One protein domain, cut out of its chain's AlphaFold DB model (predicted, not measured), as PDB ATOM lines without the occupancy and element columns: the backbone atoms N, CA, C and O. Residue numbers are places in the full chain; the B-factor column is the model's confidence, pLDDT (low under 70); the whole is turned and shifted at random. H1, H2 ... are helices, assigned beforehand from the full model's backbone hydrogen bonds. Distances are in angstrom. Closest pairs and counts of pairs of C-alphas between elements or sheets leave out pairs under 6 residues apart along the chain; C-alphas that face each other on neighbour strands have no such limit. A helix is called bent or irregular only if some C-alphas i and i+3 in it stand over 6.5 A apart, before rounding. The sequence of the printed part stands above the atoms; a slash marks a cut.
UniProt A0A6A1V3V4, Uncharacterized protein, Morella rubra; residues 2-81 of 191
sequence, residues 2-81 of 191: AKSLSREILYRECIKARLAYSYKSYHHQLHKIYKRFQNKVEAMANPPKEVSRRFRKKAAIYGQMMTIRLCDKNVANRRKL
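This is residues 2 to 81 of the 191 residues of an uncharacterized protein of Morella rubra (UniProt A0A6A1V3V4). A long helix, H1, sticks out as an arm with residues 2 to 26, and its last turns meet a small head, the hairpin of H2 and H3; from there H4 sticks out as a second arm. The 80 printed residues hold four named helices, H1 to H4, no named strand: all helix. The whole is extended, radius of gyration of the C-alphas 18.2 A, and flat, 56 by 41 by 17 A.

Find C-alpha 2 at (225.892, 240.795, 175.488); from there H1 runs 48.5 A to residue 34. Next come H2, residues 40 to 45, and H3, residues 49 to 62, 18.8 A, irregular: C-alphas 50 and 53 are 8.6 A apart. H4, residues 65 to 79, runs 21.1 A to C-alpha 79 at (238.368, 284.181, 196.865).

Look at Leu 30 and Phe 55, closest C-alphas at 6.3 A: H1 touches H3 with residues 30 to 34 alone, about perpendicular at 82 degrees. H2 and H3 touch, opposite ways at a shallow tilt of 20 degrees, H3 with residues 56 to 62 alone; C-alphas 44 and 56 are closest, 5.7 A. H3 and H4 are close but not clearly touching, closest C-alphas 61 and 67, 7.0 A. H4 is apart from H1 and H2. Every O i to N i+4 pair is within hydrogen-bond range in H1, H2 and H4, and 7 of 10 in H3.

The farthest C-alphas, Ala 2 and Gln 38, are 56.7 A apart. The printed part has no cut, and its three links are tight. The model's pLDDT is under 70 at residues 2 to 6.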
ATOM      1  N   ALA A   2     225.230 239.486 175.311       50.69
ATOM      2  CA  ALA A   2     225.892 240.795 175.488       50.69
ATOM      3  C   ALA A   2     225.052 241.869 176.235       50.69
ATOM      4  O   ALA A   2     225.587 242.656 177.011       50.69
ATOM      5  N   LYS A   3     223.719 241.874 176.063       51.53
ATOM      6  CA  LYS A   3     222.814 242.846 176.714       51.53
ATOM      7  C   LYS A   3     222.680 242.659 178.238       51.53
ATOM      8  O   LYS A   3     222.418 243.633 178.936       51.53
ATOM      9  N   SER A   4     222.861 241.445 178.771       54.56
ATOM     10  CA  SER A   4     222.758 241.188 180.219       54.56
ATOM     11  C   SER A   4     224.018 241.615 180.975       54.56
ATOM     12  O   SER A   4     223.892 242.235 182.028       54.56
ATOM     13  N   LEU A   5     225.211 241.393 180.401       54.62
ATOM     14  CA  LEU A   5     226.479 241.885 180.962       54.62
ATOM     15  C   LEU A   5     226.507 243.420 181.055       54.62
ATOM     16  O   LEU A   5     226.905 243.975 182.075       54.62
ATOM     17  N   SER A   6     226.026 244.111 180.016       69.25
ATOM     18  CA  SER A   6     225.936 245.579 179.996       69.25
ATOM     19  C   SER A   6     225.019 246.126 181.102       69.25
ATOM     20  O   SER A   6     225.362 247.102 181.770       69.25
ATOM     21  N   ARG A   7     223.887 245.461 181.361       71.31
ATOM     22  CA  ARG A   7     222.919 245.876 182.387       71.31
ATOM     23  C   ARG A   7     223.433 245.646 183.808       71.31
ATOM     24  O   ARG A   7     223.179 246.467 184.685       71.31
ATOM     25  N   GLU A   8     224.166 244.559 184.036       77.94
ATOM     26  CA  GLU A   8     224.769 244.269 185.339       77.94
ATOM     27  C   GLU A   8     225.906 245.245 185.674       77.94
ATOM     28  O   GLU A   8     225.990 245.732 186.803       77.94
ATOM     29  N   ILE A   9     226.739 245.596 184.686       78.94
ATOM     30  CA  ILE A   9     227.778 246.626 184.834       78.94
ATOM     31  C   ILE A   9     227.138 247.973 185.183       78.94
ATOM     32  O   ILE A   9     227.517 248.583 186.181       78.94
ATOM     33  N   LEU A  10     226.118 248.395 184.427       76.62
ATOM     34  CA  LEU A  10     225.388 249.637 184.692       76.62
ATOM     35  C   LEU A  10     224.803 249.653 186.115       76.62
ATOM     36  O   LEU A  10     224.970 250.622 186.849       76.62
ATOM     37  N   TYR A  11     224.171 248.555 186.537       84.94
ATOM     38  CA  TYR A  11     223.583 248.429 187.871       84.94
ATOM     39  C   TYR A  11     224.627 248.556 188.990       84.94
ATOM     40  O   TYR A  11     224.413 249.281 189.966       84.94
ATOM     41  N   ARG A  12     225.789 247.905 188.839       84.44
ATOM     42  CA  ARG A  12     226.902 248.021 189.795       84.44
ATOM     43  C   ARG A  12     227.432 249.451 189.873       84.44
ATOM     44  O   ARG A  12     227.669 249.939 190.979       84.44
ATOM     45  N   GLU A  13     227.586 250.134 188.743       83.12
ATOM     46  CA  GLU A  13     228.027 251.533 188.712       83.12
ATOM     47  C   GLU A  13     227.004 252.475 189.365       83.12
ATOM     48  O   GLU A  13     227.381 253.319 190.183       83.12
ATOM     49  N   CYS A  14     225.703 252.271 189.134       82.62
ATOM     50  CA  CYS A  14     224.648 253.020 189.823       82.62
ATOM     51  C   CYS A  14     224.701 252.829 191.348       82.62
ATOM     52  O   CYS A  14     224.605 253.805 192.099       82.62
ATOM     53  N   ILE A  15     224.901 251.595 191.828       86.12
ATOM     54  CA  ILE A  15     225.046 251.314 193.264       86.12
ATOM     55  C   ILE A  15     226.284 252.011 193.828       86.12
ATOM     56  O   ILE A  15     226.189 252.679 194.860       86.12
ATOM     57  N   LYS A  16     227.439 251.903 193.161       84.94
ATOM     58  CA  LYS A  16     228.674 252.575 193.595       84.94
ATOM     59  C   LYS A  16     228.483 254.087 193.674       84.94
ATOM     60  O   LYS A  16     228.850 254.686 194.684       84.94
ATOM     61  N   ALA A  17     227.867 254.695 192.661       79.69
ATOM     62  CA  ALA A  17     227.576 256.124 192.639       79.69
ATOM     63  C   ALA A  17     226.657 256.531 193.803       79.69
ATOM     64  O   ALA A  17     226.945 257.497 194.518       79.69
ATOM     65  N   ARG A  18     225.595 255.755 194.061       87.31
ATOM     66  CA  ARG A  18     224.668 255.984 195.178       87.31
ATOM     67  C   ARG A  18     225.370 255.875 196.528       87.31
ATOM     68  O   ARG A  18     225.203 256.753 197.372       87.31
ATOM     69  N   LEU A  19     226.179 254.836 196.729       88.94
ATOM     70  CA  LEU A  19     226.948 254.640 197.958       88.94
ATOM     71  C   LEU A  19     227.978 255.755 198.161       88.94
ATOM     72  O   LEU A  19     228.092 256.281 199.267       88.94
ATOM     73  N   ALA A  20     228.680 256.169 197.104       81.00
ATOM     74  CA  ALA A  20     229.634 257.271 197.156       81.00
ATOM     75  C   ALA A  20     228.952 258.598 197.520       81.00
ATOM     76  O   ALA A  20     229.473 259.353 198.346       81.00
ATOM     77  N   TYR A  21     227.775 258.874 196.954       82.50
ATOM     78  CA  TYR A  21     226.976 260.049 197.301       82.50
ATOM     79  C   TYR A  21     226.533 260.020 198.769       82.50
ATOM     80  O   TYR A  21     226.788 260.971 199.511       82.50
ATOM     81  N   SER A  22     225.941 258.910 199.217       85.81
ATOM     82  CA  SER A  22     225.511 258.730 200.608       85.81
ATOM     83  C   SER A  22     226.679 258.857 201.586       85.81
ATOM     84  O   SER A  22     226.554 259.513 202.618       85.81
ATOM     85  N   TYR A  23     227.848 258.313 201.242       85.69
ATOM     86  CA  TYR A  23     229.066 258.441 202.039       85.69
ATOM     87  C   TYR A  23     229.546 259.897 202.145       85.69
ATOM     88  O   TYR A  23     229.861 260.365 203.241       85.69
ATOM     89  N   LYS A  24     229.559 260.645 201.032       82.44
ATOM     90  CA  LYS A  24     229.888 262.082 201.027       82.44
ATOM     91  C   LYS A  24     228.904 262.885 201.881       82.44
ATOM     92  O   LYS A  24     229.339 263.688 202.706       82.44
ATOM     93  N   SER A  25     227.603 262.630 201.730       85.62
ATOM     94  CA  SER A  25     226.543 263.272 202.516       85.62
ATOM     95  C   SER A  25     226.704 262.996 204.015       85.62
ATOM     96  O   SER A  25     226.734 263.926 204.822       85.62
ATOM     97  N   TYR A  26     226.948 261.739 204.390       88.62
ATOM     98  CA  TYR A  26     227.226 261.341 205.769       88.62
ATOM     99  C   TYR A  26     228.436 262.085 206.359       88.62
ATOM    100  O   TYR A  26     228.367 262.632 207.460       88.62
ATOM    101  N   HIS A  27     229.546 262.186 205.618       86.12
ATOM    102  CA  HIS A  27     230.710 262.959 206.066       86.12
ATOM    103  C   HIS A  27     230.432 264.449 206.219       86.12
ATOM    104  O   HIS A  27     230.918 265.066 207.169       86.12
ATOM    105  N   HIS A  28     229.660 265.022 205.300       85.88
ATOM    106  CA  HIS A  28     229.238 266.409 205.387       85.88
ATOM    107  C   HIS A  28     228.414 266.658 206.659       85.88
ATOM    108  O   HIS A  28     228.683 267.618 207.381       85.88
ATOM    109  N   GLN A  29     227.479 265.763 206.994       89.81
ATOM    110  CA  GLN A  29     226.699 265.853 208.230       89.81
ATOM    111  C   GLN A  29     227.576 265.777 209.486       89.81
ATOM    112  O   GLN A  29     227.427 266.616 210.374       89.81
ATOM    113  N   LEU A  30     228.540 264.849 209.547       90.81
ATOM    114  CA  LEU A  30     229.487 264.782 210.670       90.81
ATOM    115  C   LEU A  30     230.276 266.086 210.836       90.81
ATOM    116  O   LEU A  30     230.469 266.549 211.958       90.81
ATOM    117  N   HIS A  31     230.714 266.698 209.733       89.94
ATOM    118  CA  HIS A  31     231.409 267.982 209.781       89.94
ATOM    119  C   HIS A  31     230.476 269.116 210.243       89.94
ATOM    120  O   HIS A  31     230.889 269.944 211.049       89.94
ATOM    121  N   LYS A  32     229.205 269.143 209.814       91.69
ATOM    122  CA  LYS A  32     228.222 270.116 210.329       91.69
ATOM    123  C   LYS A  32     228.029 269.996 211.838       91.69
ATOM    124  O   LYS A  32     227.936 271.018 212.505       91.69
ATOM    125  N   ILE A  33     227.980 268.773 212.364       92.06
ATOM    126  CA  ILE A  33     227.905 268.538 213.810       92.06
ATOM    127  C   ILE A  33     229.186 269.029 214.488       92.06
ATOM    128  O   ILE A  33     229.103 269.761 215.465       92.06
ATOM    129  N   TYR A  34     230.360 268.696 213.939       92.38
ATOM    130  CA  TYR A  34     231.650 269.145 214.472       92.38
ATOM    131  C   TYR A  34     231.736 270.674 214.585       92.38
ATOM    132  O   TYR A  34     232.187 271.181 215.602       92.38
ATOM    133  N   LYS A  35     231.242 271.408 213.580       91.12
ATOM    134  CA  LYS A  35     231.230 272.881 213.567       91.12
ATOM    135  C   LYS A  35     230.359 273.533 214.649       91.12
ATOM    136  O   LYS A  35     230.408 274.749 214.776       91.12
ATOM    137  N   ARG A  36     229.543 272.768 215.384       92.94
ATOM    138  CA  ARG A  36     228.782 273.281 216.536       92.94
ATOM    139  C   ARG A  36     229.648 273.434 217.786       92.94
ATOM    140  O   ARG A  36     229.244 274.142 218.695       92.94
ATOM    141  N   PHE A  37     230.797 272.763 217.824       91.81
ATOM    142  CA  PHE A  37     231.759 272.849 218.916       91.81
ATOM    143  C   PHE A  37     232.825 273.892 218.592       91.81
ATOM    144  O   PHE A  37     233.205 274.061 217.430       91.81
ATOM    145  N   GLN A  38     233.354 274.546 219.622       89.81
ATOM    146  CA  GLN A  38     234.351 275.599 219.465       89.81
ATOM    147  C   GLN A  38     235.708 275.037 219.031       89.81
ATOM    148  O   GLN A  38     236.448 275.663 218.272       89.81
ATOM    149  N   ASN A  39     236.070 273.855 219.533       88.88
ATOM    150  CA  ASN A  39     237.365 273.248 219.261       88.88
ATOM    151  C   ASN A  39     237.323 271.712 219.290       88.88
ATOM    152  O   ASN A  39     236.346 271.073 219.684       88.88
ATOM    153  N   LYS A  40     238.444 271.108 218.875       90.94
ATOM    154  CA  LYS A  40     238.625 269.651 218.828       90.94
ATOM    155  C   LYS A  40     238.385 268.981 220.181       90.94
ATOM    156  O   LYS A  40     237.836 267.887 220.211       90.94
ATOM    157  N   VAL A  41     238.851 269.588 221.273       91.81
ATOM    158  CA  VAL A  41     238.798 268.987 222.614       91.81
ATOM    159  C   VAL A  41     237.346 268.842 223.054       91.81
ATOM    160  O   VAL A  41     236.923 267.746 223.412       91.81
ATOM    161  N   GLU A  42     236.567 269.910 222.907       92.62
ATOM    162  CA  GLU A  42     235.138 269.925 223.211       92.62
ATOM    163  C   GLU A  42     234.357 268.909 222.362       92.62
ATOM    164  O   GLU A  42     233.576 268.117 222.897       92.62
ATOM    165  N   ALA A  43     234.622 268.858 221.052       92.38
ATOM    166  CA  ALA A  43     233.978 267.896 220.159       92.38
ATOM    167  C   ALA A  43     234.314 266.438 220.529       92.38
ATOM    168  O   ALA A  43     233.467 265.549 220.455       92.38
ATOM    169  N   MET A  44     235.558 266.164 220.931       91.12
ATOM    170  CA  MET A  44     235.994 264.820 221.326       91.12
ATOM    171  C   MET A  44     235.395 264.372 222.665       91.12
ATOM    172  O   MET A  44     235.175 263.170 222.845       91.12
ATOM    173  N   ALA A  45     235.128 265.317 223.572       93.31
ATOM    174  CA  ALA A  45     234.462 265.069 224.848       93.31
ATOM    175  C   ALA A  45     232.959 264.788 224.673       93.31
ATOM    176  O   ALA A  45     232.422 263.920 225.357       93.31
ATOM    177  N   ASN A  46     232.312 265.439 223.698       92.75
ATOM    178  CA  ASN A  46     230.861 265.400 223.495       92.75
ATOM    179  C   ASN A  46     230.443 264.811 222.127       92.75
ATOM    180  O   ASN A  46     229.776 265.480 221.335       92.75
ATOM    181  N   PRO A  47     230.819 263.565 221.787       91.31
ATOM    182  CA  PRO A  47     230.441 262.978 220.510       91.31
ATOM    183  C   PRO A  47     228.957 262.555 220.493       91.31
ATOM    184  O   PRO A  47     228.453 262.051 221.501       91.31
ATOM    185  N   PRO A  48     228.265 262.630 219.341       90.69
ATOM    186  CA  PRO A  48     226.931 262.046 219.199       90.69
ATOM    187  C   PRO A  48     226.961 260.539 219.470       90.69
ATOM    188  O   PRO A  48     227.845 259.842 218.958       90.69
ATOM    189  N   LYS A  49     226.008 260.032 220.257       89.31
ATOM    190  CA  LYS A  49     226.008 258.642 220.743       89.31
ATOM    191  C   LYS A  49     225.989 257.635 219.592       89.31
ATOM    192  O   LYS A  49     226.787 256.700 219.588       89.31
ATOM    193  N   GLU A  50     225.171 257.881 218.571       86.44
ATOM    194  CA  GLU A  50     224.926 256.959 217.453       86.44
ATOM    195  C   GLU A  50     226.161 256.775 216.559       86.44
ATOM    196  O   GLU A  50     226.383 255.714 215.978       86.44
ATOM    197  N   VAL A  51     226.995 257.812 216.443       86.12
ATOM    198  CA  VAL A  51     228.142 257.844 215.516       86.12
ATOM    199  C   VAL A  51     229.473 258.093 216.221       86.12
ATOM    200  O   VAL A  51     230.473 258.379 215.557       86.12
ATOM    201  N   SER A  52     229.521 257.930 217.545       86.50
ATOM    202  CA  SER A  52     230.620 258.373 218.413       86.50
ATOM    203  C   SER A  52     232.004 257.950 217.916       86.50
ATOM    204  O   SER A  52     232.885 258.789 217.711       86.50
ATOM    205  N   ARG A  53     232.187 256.662 217.593       89.44
ATOM    206  CA  ARG A  53     233.472 256.136 217.097       89.44
ATOM    207  C   ARG A  53     233.925 256.800 215.793       89.44
ATOM    208  O   ARG A  53     235.096 257.147 215.647       89.44
ATOM    209  N   ARG A  54     233.021 256.950 214.817       87.88
ATOM    210  CA  ARG A  54     233.337 257.560 213.510       87.88
ATOM    211  C   ARG A  54     233.507 259.073 213.630       87.88
ATOM    212  O   ARG A  54     234.403 259.624 212.994       87.88
ATOM    213  N   PHE A  55     232.685 259.719 214.451       92.12
ATOM    214  CA  PHE A  55     232.756 261.148 214.720       92.12
ATOM    215  C   PHE A  55     234.094 261.524 215.356       92.12
ATOM    216  O   PHE A  55     234.787 262.366 214.798       92.12
ATOM    217  N   ARG A  56     234.530 260.833 216.421       90.44
ATOM    218  CA  ARG A  56     235.832 261.083 217.070       90.44
ATOM    219  C   ARG A  56     237.005 260.982 216.093       90.44
ATOM    220  O   ARG A  56     237.839 261.879 216.032       90.44
ATOM    221  N   LYS A  57     237.037 259.936 215.254       91.31
ATOM    222  CA  LYS A  57     238.065 259.795 214.203       91.31
ATOM    223  C   LYS A  57     238.088 260.995 213.249       91.31
ATOM    224  O   LYS A  57     239.157 261.426 212.836       91.31
ATOM    225  N   LYS A  58     236.921 261.532 212.887       90.81
ATOM    226  CA  LYS A  58     236.816 262.683 211.981       90.81
ATOM    227  C   LYS A  58     237.125 264.007 212.676       90.81
ATOM    228  O   LYS A  58     237.885 264.784 212.115       90.81
ATOM    229  N   ALA A  59     236.644 264.224 213.896       90.38
ATOM    230  CA  ALA A  59     236.983 265.381 214.720       90.38
ATOM    231  C   ALA A  59     238.500 265.485 214.946       90.38
ATOM    232  O   ALA A  59     239.069 266.568 214.819       90.38
ATOM    233  N   ALA A  60     239.178 264.352 215.168       90.19
ATOM    234  CA  ALA A  60     240.634 264.296 215.272       90.19
ATOM    235  C   ALA A  60     241.356 264.797 214.010       90.19
ATOM    236  O   ALA A  60     242.446 265.343 214.130       90.19
ATOM    237  N   ILE A  61     240.761 264.630 212.825       88.69
ATOM    238  CA  ILE A  61     241.289 265.143 211.552       88.69
ATOM    239  C   ILE A  61     240.907 266.617 211.377       88.69
ATOM    240  O   ILE A  61     241.763 267.439 211.082       88.69
ATOM    241  N   TYR A  62     239.639 266.977 211.592       87.44
ATOM    242  CA  TYR A  62     239.153 268.349 211.400       87.44
ATOM    243  C   TYR A  62     239.862 269.365 212.296       87.44
ATOM    244  O   TYR A  62     240.108 270.488 211.871       87.44
ATOM    245  N   GLY A  63     240.213 268.963 213.518       85.94
ATOM    246  CA  GLY A  63     240.916 269.806 214.478       85.94
ATOM    247  C   GLY A  63     242.438 269.835 214.331       85.94
ATOM    248  O   GLY A  63     243.102 270.435 215.174       85.94
ATOM    249  N   GLN A  64     243.024 269.162 213.334       89.69
ATOM    250  CA  GLN A  64     244.465 269.254 213.093       89.69
ATOM    251  C   GLN A  64     244.817 270.612 212.493       89.69
ATOM    252  O   GLN A  64     244.238 271.039 211.495       89.69
ATOM    253  N   MET A  65     245.839 271.260 213.057       84.62
ATOM    254  CA  MET A  65     246.312 272.568 212.598       84.62
ATOM    255  C   MET A  65     246.662 272.572 211.103       84.62
ATOM    256  O   MET A  65     246.335 273.521 210.397       84.62
ATOM    257  N   MET A  66     247.282 271.502 210.598       81.50
ATOM    258  CA  MET A  66     247.604 271.374 209.172       81.50
ATOM    259  C   MET A  66     246.352 271.324 208.293       81.50
ATOM    260  O   MET A  66     246.315 271.973 207.250       81.50
ATOM    261  N   THR A  67     245.310 270.611 208.726       81.56
ATOM    262  CA  THR A  67     244.029 270.535 208.016       81.56
ATOM    263  C   THR A  67     243.344 271.897 207.964       81.56
ATOM    264  O   THR A  67     242.938 272.321 206.886       81.56
ATOM    265  N   ILE A  68     243.293 272.615 209.090       84.88
ATOM    266  CA  ILE A  68     242.722 273.968 209.169       84.88
ATOM    267  C   ILE A  68     243.477 274.920 208.232       84.88
ATOM    268  O   ILE A  68     242.872 275.514 207.344       84.88
ATOM    269  N   ARG A  69     244.814 274.960 208.325       87.50
ATOM    270  CA  ARG A  69     245.662 275.803 207.460       87.50
ATOM    271  C   ARG A  69     245.457 275.520 205.972       87.50
ATOM    272  O   ARG A  69     245.444 276.450 205.169       87.50
ATOM    273  N   LEU A  70     245.332 274.250 205.581       83.94
ATOM    274  CA  LEU A  70     245.057 273.873 204.190       83.94
ATOM    275  C   LEU A  70     243.671 274.345 203.743       83.94
ATOM    276  O   LEU A  70     243.535 274.881 202.642       83.94
ATOM    277  N   CYS A  71     242.651 274.182 204.588       83.31
ATOM    278  CA  CYS A  71     241.311 274.689 204.312       83.31
ATOM    279  C   CYS A  71     241.308 276.214 204.137       83.31
ATOM    280  O   CYS A  71     240.765 276.695 203.144       83.31
ATOM    281  N   ASP A  72     241.972 276.957 205.021       87.81
ATOM    282  CA  ASP A  72     242.040 278.422 204.959       87.81
ATOM    283  C   ASP A  72     242.760 278.906 203.698       87.81
ATOM    284  O   ASP A  72     242.261 279.788 202.994       87.81
ATOM    285  N   LYS A  73     243.887 278.273 203.342       87.62
ATOM    286  CA  LYS A  73     244.589 278.537 202.075       87.62
ATOM    287  C   LYS A  73     243.684 278.297 200.869       87.62
ATOM    288  O   LYS A  73     243.640 279.127 199.966       87.62
ATOM    289  N   ASN A  74     242.933 277.195 200.856       83.94
ATOM    290  CA  ASN A  74     242.016 276.880 199.761       83.94
ATOM    291  C   ASN A  74     240.877 277.902 199.653       83.94
ATOM    292  O   ASN A  74     240.522 278.299 198.543       83.94
ATOM    293  N   VAL A  75     240.325 278.359 200.781       84.62
ATOM    294  CA  VAL A  75     239.303 279.417 200.808       84.62
ATOM    295  C   VAL A  75     239.877 280.736 200.296       84.62
ATOM    296  O   VAL A  75     239.271 281.368 199.431       84.62
ATOM    297  N   ALA A  76     241.056 281.136 200.774       87.94
ATOM    298  CA  ALA A  76     241.726 282.353 200.328       87.94
ATOM    299  C   ALA A  76     242.047 282.313 198.827       87.94
ATOM    300  O   ALA A  76     241.809 283.290 198.124       87.94
ATOM    301  N   ASN A  77     242.523 281.176 198.317       84.25
ATOM    302  CA  ASN A  77     242.798 280.997 196.893       84.25
ATOM    303  C   ASN A  77     241.517 281.064 196.057       84.25
ATOM    304  O   ASN A  77     241.505 281.746 195.039       84.25
ATOM    305  N   ARG A  78     240.419 280.442 196.511       78.25
ATOM    306  CA  ARG A  78     239.115 280.541 195.834       78.25
ATOM    307  C   ARG A  78     238.599 281.976 195.775       78.25
ATOM    308  O   ARG A  78     238.096 282.385 194.741       78.25
ATOM    309  N   ARG A  79     238.766 282.760 196.843       81.69
ATOM    310  CA  ARG A  79     238.368 284.181 196.865       81.69
ATOM    311  C   ARG A  79     239.145 285.049 195.869       81.69
ATOM    312  O   ARG A  79     238.642 286.092 195.477       81.69
ATOM    313  N   LYS A  80     240.351 284.637 195.469       83.69
ATOM    314  CA  LYS A  80     241.174 285.348 194.476       83.69
ATOM    315  C   LYS A  80     240.778 285.038 193.028       83.69
ATOM    316  O   LYS A  80     241.266 285.710 192.121       83.69
ATOM    317  N   LEU A  81     239.941 284.026 192.788       77.75
ATOM    318  CA  LEU A  81     239.513 283.659 191.439       77.75
ATOM    319  C   LEU A  81     238.509 284.688 190.905       77.75
ATOM    320  O   LEU A  81     237.403 284.822 191.426       77.75
TER     321      LEU A  81